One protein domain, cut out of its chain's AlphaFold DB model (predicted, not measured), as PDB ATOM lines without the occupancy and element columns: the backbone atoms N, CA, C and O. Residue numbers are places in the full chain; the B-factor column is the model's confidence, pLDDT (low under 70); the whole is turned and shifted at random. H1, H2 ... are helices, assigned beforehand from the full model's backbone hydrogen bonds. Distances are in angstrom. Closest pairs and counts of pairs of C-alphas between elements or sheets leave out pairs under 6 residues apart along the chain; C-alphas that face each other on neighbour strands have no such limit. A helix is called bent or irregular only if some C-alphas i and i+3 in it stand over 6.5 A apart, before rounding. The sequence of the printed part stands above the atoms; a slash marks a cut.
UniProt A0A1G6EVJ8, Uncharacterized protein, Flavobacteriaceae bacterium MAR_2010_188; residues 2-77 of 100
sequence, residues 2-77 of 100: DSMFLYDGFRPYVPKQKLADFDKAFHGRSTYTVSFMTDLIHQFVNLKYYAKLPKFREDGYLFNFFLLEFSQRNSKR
ATOM      1  N   ASP A   2     -20.506  -8.238 -31.750       83.56
ATOM      2  CA  ASP A   2     -21.460  -8.856 -32.693       83.56
ATOM      3  C   ASP A   2     -21.216 -10.359 -32.965       83.56
ATOM      4  O   ASP A   2     -22.161 -11.136 -33.059       83.56
ATOM      5  N   SER A   3     -19.954 -10.804 -33.037       85.69
ATOM      6  CA  SER A   3     -19.618 -12.228 -33.219       85.69
ATOM      7  C   SER A   3     -19.990 -13.101 -32.018       85.69
ATOM      8  O   SER A   3     -20.355 -14.257 -32.205       85.69
ATOM      9  N   MET A   4     -19.924 -12.551 -30.802       89.94
ATOM     10  CA  MET A   4     -20.290 -13.257 -29.569       89.94
ATOM     11  C   MET A   4     -21.801 -13.502 -29.528       89.94
ATOM     12  O   MET A   4     -22.239 -14.608 -29.245       89.94
ATOM     13  N   PHE A   5     -22.587 -12.494 -29.924       89.94
ATOM     14  CA  PHE A   5     -24.041 -12.609 -30.041       89.94
ATOM     15  C   PHE A   5     -24.452 -13.706 -31.034       89.94
ATOM     16  O   PHE A   5     -25.328 -14.517 -30.749       89.94
ATOM     17  N   LEU A   6     -23.779 -13.772 -32.187       90.56
ATOM     18  CA  LEU A   6     -24.006 -14.837 -33.166       90.56
ATOM     19  C   LEU A   6     -23.624 -16.217 -32.628       90.56
ATOM     20  O   LEU A   6     -24.341 -17.184 -32.873       90.56
ATOM     21  N   TYR A   7     -22.509 -16.314 -31.906       93.69
ATOM     22  CA  TYR A   7     -22.095 -17.555 -31.261       93.69
ATOM     23  C   TYR A   7     -23.148 -18.040 -30.263       93.69
ATOM     24  O   TYR A   7     -23.646 -19.155 -30.414       93.69
ATOM     25  N   ASP A   8     -23.559 -17.192 -29.321       92.19
ATOM     26  CA  ASP A   8     -24.541 -17.547 -28.295       92.19
ATOM     27  C   ASP A   8     -25.907 -17.893 -28.905       92.19
ATOM     28  O   ASP A   8     -26.559 -18.836 -28.457       92.19
ATOM     29  N   GLY A   9     -26.316 -17.189 -29.964       91.50
ATOM     30  CA  GLY A   9     -27.577 -17.451 -30.659       91.50
ATOM     31  C   GLY A   9     -27.580 -18.753 -31.463       91.50
ATOM     32  O   GLY A   9     -28.582 -19.465 -31.480       91.50
ATOM     33  N   PHE A  10     -26.471 -19.110 -32.118       92.81
ATOM     34  CA  PHE A  10     -26.405 -20.326 -32.938       92.81
ATOM     35  C   PHE A  10     -26.025 -21.581 -32.153       92.81
ATOM     36  O   PHE A  10     -26.416 -22.685 -32.538       92.81
ATOM     37  N   ARG A  11     -25.314 -21.442 -31.032       94.12
ATOM     38  CA  ARG A  11     -24.863 -22.564 -30.197       94.12
ATOM     39  C   ARG A  11     -25.979 -23.542 -29.785       94.12
ATOM     40  O   ARG A  11     -25.755 -24.750 -29.871       94.12
ATOM     41  N   PRO A  12     -27.204 -23.107 -29.418       93.56
ATOM     42  CA  PRO A  12     -28.319 -24.003 -29.107       93.56
ATOM     43  C   PRO A  12     -28.740 -24.923 -30.262       93.56
ATOM     44  O   PRO A  12     -29.414 -25.926 -30.019       93.56
ATOM     45  N   TYR A  13     -28.369 -24.587 -31.496       93.44
ATOM     46  CA  TYR A  13     -28.710 -25.312 -32.721       93.44
ATOM     47  C   TYR A  13     -27.593 -26.234 -33.212       93.44
ATOM     48  O   TYR A  13     -27.748 -26.919 -34.229       93.44
ATOM     49  N   VAL A  14     -26.476 -26.271 -32.491       94.69
ATOM     50  CA  VAL A  14     -25.374 -27.191 -32.745       94.69
ATOM     51  C   VAL A  14     -25.718 -28.555 -32.129       94.69
ATOM     52  O   VAL A  14     -26.109 -28.627 -30.959       94.69
ATOM     53  N   PRO A  15     -25.600 -29.665 -32.881       94.38
ATOM     54  CA  PRO A  15     -25.770 -31.004 -32.327       94.38
ATOM     55  C   PRO A  15     -24.819 -31.238 -31.151       94.38
ATOM     56  O   PRO A  15     -23.645 -30.881 -31.230       94.38
ATOM     57  N   LYS A  16     -25.291 -31.894 -30.083       93.94
ATOM     58  CA  LYS A  16     -24.500 -32.119 -28.856       93.94
ATOM     59  C   LYS A  16     -23.124 -32.736 -29.131       93.94
ATOM     60  O   LYS A  16     -22.156 -32.355 -28.488       93.94
ATOM     61  N   GLN A  17     -23.031 -33.640 -30.108       95.19
ATOM     62  CA  GLN A  17     -21.783 -34.311 -30.490       95.19
ATOM     63  C   GLN A  17     -20.748 -33.359 -31.104       95.19
ATOM     64  O   GLN A  17     -19.559 -33.626 -31.032       95.19
ATOM     65  N   LYS A  18     -21.205 -32.263 -31.714       95.31
ATOM     66  CA  LYS A  18     -20.375 -31.271 -32.402       95.31
ATOM     67  C   LYS A  18     -20.113 -30.017 -31.565       95.31
ATOM     68  O   LYS A  18     -19.381 -29.136 -32.005       95.31
ATOM     69  N   LEU A  19     -20.726 -29.917 -30.384       94.75
ATOM     70  CA  LEU A  19     -20.703 -28.705 -29.568       94.75
ATOM     71  C   LEU A  19     -19.280 -28.341 -29.124       94.75
ATOM     72  O   LEU A  19     -18.885 -27.188 -29.232       94.75
ATOM     73  N   ALA A  20     -18.491 -29.332 -28.703       95.94
ATOM     74  CA  ALA A  20     -17.107 -29.109 -28.285       95.94
ATOM     75  C   ALA A  20     -16.222 -28.599 -29.436       95.94
ATOM     76  O   ALA A  20     -15.416 -27.688 -29.243       95.94
ATOM     77  N   ASP A  21     -16.398 -29.148 -30.641       96.25
ATOM     78  CA  ASP A  21     -15.648 -28.723 -31.826       96.25
ATOM     79  C   ASP A  21     -16.054 -27.319 -32.279       96.25
ATOM     80  O   ASP A  21     -15.195 -26.525 -32.658       96.25
ATOM     81  N   PHE A  22     -17.346 -26.995 -32.190       96.06
ATOM     82  CA  PHE A  22     -17.863 -25.656 -32.460       96.06
ATOM     83  C   PHE A  22     -17.276 -24.619 -31.495       96.06
ATOM     84  O   PHE A  22     -16.727 -23.611 -31.944       96.06
ATOM     85  N   ASP A  23     -17.322 -24.894 -30.189       96.19
ATOM     86  CA  ASP A  23     -16.778 -24.011 -29.152       96.19
ATOM     87  C   ASP A  23     -15.267 -23.807 -29.363       96.19
ATOM     88  O   ASP A  23     -14.768 -22.678 -29.350       96.19
ATOM     89  N   LYS A  24     -14.527 -24.888 -29.645       96.38
ATOM     90  CA  LYS A  24     -13.089 -24.829 -29.938       96.38
ATOM     91  C   LYS A  24     -12.788 -24.017 -31.199       96.38
ATOM     92  O   LYS A  24     -11.858 -23.211 -31.191       96.38
ATOM     93  N   ALA A  25     -13.541 -24.225 -32.277       94.38
ATOM     94  CA  ALA A  25     -13.349 -23.514 -33.537       94.38
ATOM     95  C   ALA A  25     -13.608 -22.008 -33.386       94.38
ATOM     96  O   ALA A  25     -12.851 -21.203 -33.929       94.38
ATOM     97  N   PHE A  26     -14.633 -21.630 -32.616       95.12
ATOM     98  CA  PHE A  26     -14.943 -20.233 -32.332       95.12
ATOM     99  C   PHE A  26     -13.879 -19.589 -31.432       95.12
ATOM    100  O   PHE A  26     -13.255 -18.608 -31.832       95.12
ATOM    101  N   HIS A  27     -13.600 -20.168 -30.261       94.38
ATOM    102  CA  HIS A  27     -12.652 -19.595 -29.296       94.38
ATOM    103  C   HIS A  27     -11.190 -19.646 -29.757       94.38
ATOM    104  O   HIS A  27     -10.373 -18.849 -29.301       94.38
ATOM    105  N   GLY A  28     -10.850 -20.538 -30.690       91.25
ATOM    106  CA  GLY A  28      -9.522 -20.613 -31.297       91.25
ATOM    107  C   GLY A  28      -9.216 -19.490 -32.294       91.25
ATOM    108  O   GLY A  28      -8.118 -19.459 -32.852       91.25
ATOM    109  N   ARG A  29     -10.164 -18.580 -32.566       89.38
ATOM    110  CA  ARG A  29     -10.006 -17.531 -33.575       89.38
ATOM    111  C   ARG A  29      -9.812 -16.148 -32.958       89.38
ATOM    112  O   ARG A  29     -10.547 -15.717 -32.079       89.38
ATOM    113  N   SER A  30      -8.842 -15.408 -33.491       83.94
ATOM    114  CA  SER A  30      -8.573 -14.015 -33.107       83.94
ATOM    115  C   SER A  30      -9.407 -12.996 -33.890       83.94
ATOM    116  O   SER A  30      -9.628 -11.883 -33.423       83.94
ATOM    117  N   THR A  31      -9.865 -13.339 -35.098       85.19
ATOM    118  CA  THR A  31     -10.656 -12.447 -35.960       85.19
ATOM    119  C   THR A  31     -11.825 -13.192 -36.591       85.19
ATOM    120  O   THR A  31     -11.646 -14.226 -37.234       85.19
ATOM    121  N   TYR A  32     -13.017 -12.616 -36.447       88.00
ATOM    122  CA  TYR A  32     -14.286 -13.202 -36.873       88.00
ATOM    123  C   TYR A  32     -14.766 -12.526 -38.156       88.00
ATOM    124  O   TYR A  32     -15.518 -11.555 -38.123       88.00
ATOM    125  N   THR A  33     -14.279 -13.005 -39.298       87.75
ATOM    126  CA  THR A  33     -14.735 -12.514 -40.602       87.75
ATOM    127  C   THR A  33     -16.103 -13.099 -40.950       87.75
ATOM    128  O   THR A  33     -16.512 -14.127 -40.410       87.75
ATOM    129  N   VAL A  34     -16.797 -12.468 -41.900       87.31
ATOM    130  CA  VAL A  34     -18.061 -12.993 -42.442       87.31
ATOM    131  C   VAL A  34     -17.864 -14.400 -42.997       87.31
ATOM    132  O   VAL A  34     -18.617 -15.285 -42.626       87.31
ATOM    133  N   SER A  35     -16.807 -14.630 -43.788       88.12
ATOM    134  CA  SER A  35     -16.490 -15.963 -44.325       88.12
ATOM    135  C   SER A  35     -16.329 -16.997 -43.217       88.12
ATOM    136  O   SER A  35     -16.966 -18.039 -43.266       88.12
ATOM    137  N   PHE A  36     -15.543 -16.677 -42.183       92.12
ATOM    138  CA  PHE A  36     -15.339 -17.583 -41.058       92.12
ATOM    139  C   PHE A  36     -16.658 -17.929 -40.361       92.12
ATOM    140  O   PHE A  36     -16.924 -19.098 -40.101       92.12
ATOM    141  N   MET A  37     -17.494 -16.928 -40.077       91.81
ATOM    142  CA  MET A  37     -18.780 -17.166 -39.422       91.81
ATOM    143  C   MET A  37     -19.736 -17.964 -40.312       91.81
ATOM    144  O   MET A  37     -20.411 -18.854 -39.804       91.81
ATOM    145  N   THR A  38     -19.767 -17.701 -41.624       91.56
ATOM    146  CA  THR A  38     -20.540 -18.501 -42.585       91.56
ATOM    147  C   THR A  38     -20.127 -19.968 -42.530       91.56
ATOM    148  O   THR A  38     -20.989 -20.837 -42.393       91.56
ATOM    149  N   ASP A  39     -18.823 -20.242 -42.592       93.38
ATOM    150  CA  ASP A  39     -18.287 -21.606 -42.593       93.38
ATOM    151  C   ASP A  39     -18.586 -22.315 -41.268       93.38
ATOM    152  O   ASP A  39     -19.075 -23.446 -41.256       93.38
ATOM    153  N   LEU A  40     -18.385 -21.614 -40.147       94.12
ATOM    154  CA  LEU A  40     -18.681 -22.113 -38.808       94.12
ATOM    155  C   LEU A  40     -20.167 -22.487 -38.665       94.12
ATOM    156  O   LEU A  40     -20.497 -23.576 -38.191       94.12
ATOM    157  N   ILE A  41     -21.074 -21.612 -39.107       92.44
ATOM    158  CA  ILE A  41     -22.517 -21.870 -39.064       92.44
ATOM    159  C   ILE A  41     -22.857 -23.069 -39.953       92.44
ATOM    160  O   ILE A  41     -23.516 -24.002 -39.501       92.44
ATOM    161  N   HIS A  42     -22.379 -23.092 -41.194       92.75
ATOM    162  CA  HIS A  42     -22.719 -24.147 -42.146       92.75
ATOM    163  C   HIS A  42     -22.208 -25.534 -41.714       92.75
ATOM    164  O   HIS A  42     -22.887 -26.540 -41.921       92.75
ATOM    165  N   GLN A  43     -21.036 -25.599 -41.076       94.50
ATOM    166  CA  GLN A  43     -20.407 -26.855 -40.664       94.50
ATOM    167  C   GLN A  43     -21.032 -27.467 -39.398       94.50
ATOM    168  O   GLN A  43     -21.138 -28.700 -39.271       94.50
ATOM    169  N   PHE A  44     -21.436 -26.618 -38.449       95.31
ATOM    170  CA  PHE A  44     -21.798 -27.052 -37.099       95.31
ATOM    171  C   PHE A  44     -23.277 -26.859 -36.753       95.31
ATOM    172  O   PHE A  44     -23.802 -27.628 -35.947       95.31
ATOM    173  N   VAL A  45     -23.979 -25.904 -37.365       93.12
ATOM    174  CA  VAL A  45     -25.369 -25.579 -37.018       93.12
ATOM    175  C   VAL A  45     -26.348 -26.414 -37.837       93.12
ATOM    176  O   VAL A  45     -26.269 -26.497 -39.062       93.12
ATOM    177  N   ASN A  46     -27.345 -27.004 -37.175       92.56
ATOM    178  CA  ASN A  46     -28.434 -27.679 -37.873       92.56
ATOM    179  C   ASN A  46     -29.476 -26.663 -38.372       92.56
ATOM    180  O   ASN A  46     -30.501 -26.431 -37.730       92.56
ATOM    181  N   LEU A  47     -29.227 -26.086 -39.549       88.62
ATOM    182  CA  LEU A  47     -30.095 -25.070 -40.161       88.62
ATOM    183  C   LEU A  47     -31.520 -25.570 -40.444       88.62
ATOM    184  O   LEU A  47     -32.479 -24.811 -40.324       88.62
ATOM    185  N   LYS A  48     -31.682 -26.861 -40.768       88.88
ATOM    186  CA  LYS A  48     -33.007 -27.469 -40.977       88.88
ATOM    187  C   LYS A  48     -33.818 -27.503 -39.684       88.88
ATOM    188  O   LYS A  48     -35.029 -27.305 -39.725       88.88
ATOM    189  N   TYR A  49     -33.158 -27.780 -38.560       89.50
ATOM    190  CA  TYR A  49     -33.788 -27.768 -37.244       89.50
ATOM    191  C   TYR A  49     -34.104 -26.338 -36.807       89.50
ATOM    192  O   TYR A  49     -35.240 -26.072 -36.440       89.50
ATOM    193  N   TYR A  50     -33.156 -25.411 -36.960       87.50
ATOM    194  CA  TYR A  50     -33.361 -23.985 -36.689       87.50
ATOM    195  C   TYR A  50     -34.586 -23.407 -37.423       87.50
ATOM    196  O   TYR A  50     -35.436 -22.780 -36.802       87.50
ATOM    197  N   ALA A  51     -34.732 -23.683 -38.724       85.94
ATOM    198  CA  ALA A  51     -35.843 -23.159 -39.521       85.94
ATOM    199  C   ALA A  51     -37.222 -23.727 -39.131       85.94
ATOM    200  O   ALA A  51     -38.241 -23.087 -39.371       85.94
ATOM    201  N   LYS A  52     -37.269 -24.943 -38.571       87.06
ATOM    202  CA  LYS A  52     -38.524 -25.624 -38.210       87.06
ATOM    203  C   LYS A  52     -38.901 -25.447 -36.742       87.06
ATOM    204  O   LYS A  52     -40.082 -25.471 -36.416       87.06
ATOM    205  N   LEU A  53     -37.904 -25.352 -35.870       86.06
ATOM    206  CA  LEU A  53     -38.044 -25.384 -34.419       86.06
ATOM    207  C   LEU A  53     -37.115 -24.335 -33.792       86.06
ATOM    208  O   LEU A  53     -36.093 -24.696 -33.196       86.06
ATOM    209  N   PRO A  54     -37.449 -23.038 -33.928       85.50
ATOM    210  CA  PRO A  54     -36.761 -22.005 -33.178       85.50
ATOM    211  C   PRO A  54     -36.994 -22.225 -31.676       85.50
ATOM    212  O   PRO A  54     -38.103 -22.527 -31.235       85.50
ATOM    213  N   LYS A  55     -35.928 -22.119 -30.888       84.31
ATOM    214  CA  LYS A  55     -35.915 -22.305 -29.434       84.31
ATOM    215  C   LYS A  55     -36.377 -21.058 -28.690       84.31
ATOM    216  O   LYS A  55     -36.962 -21.177 -27.618       84.31
ATOM    217  N   PHE A  56     -36.121 -19.890 -29.257       85.94
ATOM    218  CA  PHE A  56     -36.430 -18.577 -28.724       85.94
ATOM    219  C   PHE A  56     -37.247 -17.782 -29.737       85.94
ATOM    220  O   PHE A  56     -37.200 -18.005 -30.949       85.94
ATOM    221  N   ARG A  57     -38.018 -16.819 -29.234       80.31
ATOM    222  CA  ARG A  57     -38.879 -15.972 -30.067       80.31
ATOM    223  C   ARG A  57     -38.049 -15.054 -30.966       80.31
ATOM    224  O   ARG A  57     -38.480 -14.678 -32.052       80.31
ATOM    225  N   GLU A  58     -36.854 -14.716 -30.508       81.25
ATOM    226  CA  GLU A  58     -35.929 -13.788 -31.139       81.25
ATOM    227  C   GLU A  58     -35.101 -14.448 -32.247       81.25
ATOM    228  O   GLU A  58     -34.428 -13.758 -33.011       81.25
ATOM    229  N   ASP A  59     -35.165 -15.773 -32.387       82.12
ATOM    230  CA  ASP A  59     -34.301 -16.503 -33.309       82.12
ATOM    231  C   ASP A  59     -34.526 -16.117 -34.763       82.12
ATOM    232  O   ASP A  59     -33.566 -16.095 -35.523       82.12
ATOM    233  N   GLY A  60     -35.738 -15.704 -35.148       78.69
ATOM    234  CA  GLY A  60     -35.999 -15.157 -36.486       78.69
ATOM    235  C   GLY A  60     -35.161 -13.912 -36.815       78.69
ATOM    236  O   GLY A  60     -34.857 -13.658 -37.980       78.69
ATOM    237  N   TYR A  61     -34.717 -13.164 -35.800       84.81
ATOM    238  CA  TYR A  61     -33.822 -12.022 -35.975       84.81
ATOM    239  C   TYR A  61     -32.351 -12.426 -36.062       84.81
ATOM    240  O   TYR A  61     -31.563 -11.648 -36.588       84.81
ATOM    241  N   LEU A  62     -31.963 -13.620 -35.606       87.69
ATOM    242  CA  LEU A  62     -30.564 -14.054 -35.578       87.69
ATOM    243  C   LEU A  62     -29.970 -14.156 -36.991       87.69
ATOM    244  O   LEU A  62     -28.879 -13.648 -37.254       87.69
ATOM    245  N   PHE A  63     -30.718 -14.745 -37.928       84.06
ATOM    246  CA  PHE A  63     -30.300 -14.804 -39.330       84.06
ATOM    247  C   PHE A  63     -30.316 -13.429 -40.003       84.06
ATOM    248  O   PHE A  63     -29.400 -13.110 -40.759       84.06
ATOM    249  N   ASN A  64     -31.306 -12.585 -39.695       84.12
ATOM    250  CA  ASN A  64     -31.335 -11.209 -40.195       84.12
ATOM    251  C   ASN A  64     -30.145 -10.397 -39.674       84.12
ATOM    252  O   ASN A  64     -29.509  -9.685 -40.445       84.12
ATOM    253  N   PHE A  65     -29.786 -10.552 -38.400       86.75
ATOM    254  CA  PHE A  65     -28.607  -9.930 -37.811       86.75
ATOM    255  C   PHE A  65     -27.326 -10.408 -38.504       86.75
ATOM    256  O   PHE A  65     -26.465  -9.598 -38.843       86.75
ATOM    257  N   PHE A  66     -27.209 -11.707 -38.794       87.19
ATOM    258  CA  PHE A  66     -26.067 -12.235 -39.537       87.19
ATOM    259  C   PHE A  66     -25.959 -11.646 -40.955       87.19
ATOM    260  O   PHE A  66     -24.893 -11.177 -41.365       87.19
ATOM    261  N   LEU A  67     -27.060 -11.642 -41.708       83.00
ATOM    262  CA  LEU A  67     -27.080 -11.221 -43.112       83.00
ATOM    263  C   LEU A  67     -26.979  -9.703 -43.295       83.00
ATOM    264  O   LEU A  67     -26.346  -9.239 -44.243       83.00
ATOM    265  N   LEU A  68     -27.600  -8.926 -42.413       81.44
ATOM    266  CA  LEU A  68     -27.641  -7.471 -42.521       81.44
ATOM    267  C   LEU A  68     -26.524  -6.848 -41.695       81.44
ATOM    268  O   LEU A  68     -25.558  -6.333 -42.250       81.44
ATOM    269  N   GLU A  69     -26.600  -6.944 -40.373       78.69
ATOM    270  CA  GLU A  69     -25.693  -6.218 -39.483       78.69
ATOM    271  C   GLU A  69     -24.261  -6.748 -39.573       78.69
ATOM    272  O   GLU A  69     -23.328  -5.997 -39.862       78.69
ATOM    273  N   PHE A  70     -24.071  -8.055 -39.390       81.44
ATOM    274  CA  PHE A  70     -22.733  -8.640 -39.348       81.44
ATOM    275  C   PHE A  70     -22.066  -8.658 -40.728       81.44
ATOM    276  O   PHE A  70     -20.883  -8.328 -40.863       81.44
ATOM    277  N   SER A  71     -22.818  -9.005 -41.776       79.81
ATOM    278  CA  SER A  71     -22.261  -9.130 -43.125       79.81
ATOM    279  C   SER A  71     -22.087  -7.784 -43.833       79.81
ATOM    280  O   SER A  71     -21.057  -7.565 -44.477       79.81
ATOM    281  N   GLN A  72     -23.029  -6.841 -43.697       72.19
ATOM    282  CA  GLN A  72     -22.925  -5.556 -44.396       72.19
ATOM    283  C   GLN A  72     -21.949  -4.593 -43.728       72.19
ATOM    284  O   GLN A  72     -21.230  -3.897 -44.451       72.19
ATOM    285  N   ARG A  73     -21.831  -4.577 -42.390       68.06
ATOM    286  CA  ARG A  73     -20.822  -3.743 -41.698       68.06
ATOM    287  C   ARG A  73     -19.394  -4.074 -42.121       68.06
ATOM    288  O   ARG A  73     -18.541  -3.189 -42.135       68.06
ATOM    289  N   ASN A  74     -19.153  -5.327 -42.500       65.25
ATOM    290  CA  ASN A  74     -17.870  -5.817 -42.996       65.25
ATOM    291  C   ASN A  74     -17.738  -5.737 -44.529       65.25
ATOM    292  O   ASN A  74     -16.719  -6.147 -45.090       65.25
ATOM    293  N   SER A  75     -18.745  -5.210 -45.232       68.62
ATOM    294  CA  SER A  75     -18.714  -5.086 -46.688       68.62
ATOM    295  C   SER A  75     -17.771  -3.970 -47.150       68.62
ATOM    296  O   SER A  75     -17.654  -2.905 -46.533       68.62
ATOM    297  N   LYS A  76     -17.141  -4.176 -48.314       63.25
ATOM    298  CA  LYS A  76     -16.281  -3.167 -48.960       63.25
ATOM    299  C   LYS A  76     -17.017  -1.845 -49.220       63.25
ATOM    300  O   LYS A  76     -16.392  -0.793 -49.174       63.25
ATOM    301  N   ARG A  77     -18.334  -1.892 -49.456       61.12
ATOM    302  CA  ARG A  77     -19.165  -0.704 -49.712       61.12
ATOM    303  C   ARG A  77     -19.318   0.165 -48.467       61.12
ATOM    304  O   ARG A  77     -19.089   1.363 -48.548       61.12
TER     305      ARG A  77
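AT A GLANCE: This is residues 2 to 77 of the 100 residues of an uncharacterized protein of Flavobacteriaceae bacterium MAR_2010_188 (UniProt A0A1G6EVJ8). Four helices stand roughly side by side in an up-and-down bundle, H1, H2, H3 and H5, each running against the one before it in the chain, with the short H4 set crosswise at one end. H1 and H3 lie between H2 and H5, which are apart at opposite sides of the bundle; the bundle is loosely closed between H3 and H5, which are close but not clearly touching, with 2 pairs of C-alphas within 8 A. The 76 printed residues hold five named helices, H1 to H5 in chain order, and no named strand, and the class is all helix. The whole is compact, with a radius of gyration of the C-alphas of 12.1 A, and spans 36 by 28 by 16 A.

HOW THE PARTS SIT: Start from the longest helix, H5, residues 59 to 73. It touches H1, residues 2 to 13, where the C-alphas of Gly 9 and Leu 62 are the closest at 6.7 A; they run opposite ways at a shallow tilt of 32 degrees, only just short of steep. H1 is the hub, touching three helices. With residues 7 to 11 alone it only just touches H2, residues 16 to 27, with 3 pairs of C-alphas within 8 A, the closest those of Arg 11 and Leu 19 at 7.4 A; this hairpin has a shallow tilt of 10 degrees. With residue 13 alone H1 only just touches H4, residues 47 to 52, with 3 pairs of C-alphas within 8 A; the C-alphas of Tyr 13 and Tyr 50 are the closest at 6.3 A, and the lines are only just about perpendicular at 70.4 degrees. Look next at the hairpin of H2 and H3, residues 34 to 44: they touch, the C-alphas of Phe 22 and Phe 44 closest at 6.2 A, at a shallow tilt of 19 degrees. H1 and H3 are close but not clearly touching, the C-alphas of Phe 10 and Ile 41 closest at 7.4 A, and so are H3 and H5, those of Val 34 and Ser 71 closest at 5.7 A. H2 is apart from H4 and H5. Every O i to N i+4 pair is within hydrogen-bond range in H3 and H4, against 6 of 8 in H1, 6 of 8 in H2 and 7 of 11 in H5.

IN THESE COORDINATES: Find C-alpha 59 at (-34.301, -16.503, -33.309); from there H5 runs 20.4 A to C-alpha 73 at (-20.822, -3.743, -41.698). H1 begins at C-alpha 2, (-21.460, -8.856, -32.693), and is 18.0 A long; H2 is 17.2 A, H3 15.5 A and H4 8.7 A. H1 is only just irregular, with C-alphas 9 and 12 6.8 A apart, and H2 is irregular, with C-alphas 17 and 20 7.3 A apart.

THE WHOLE: The C-alphas of Gln 17 and Arg 77 are the two farthest apart, 38.8 A. The printed part has no cut, and no link is long. Look for low confidence at residues 73 to 77, under 70, of which 73 belongs to H5.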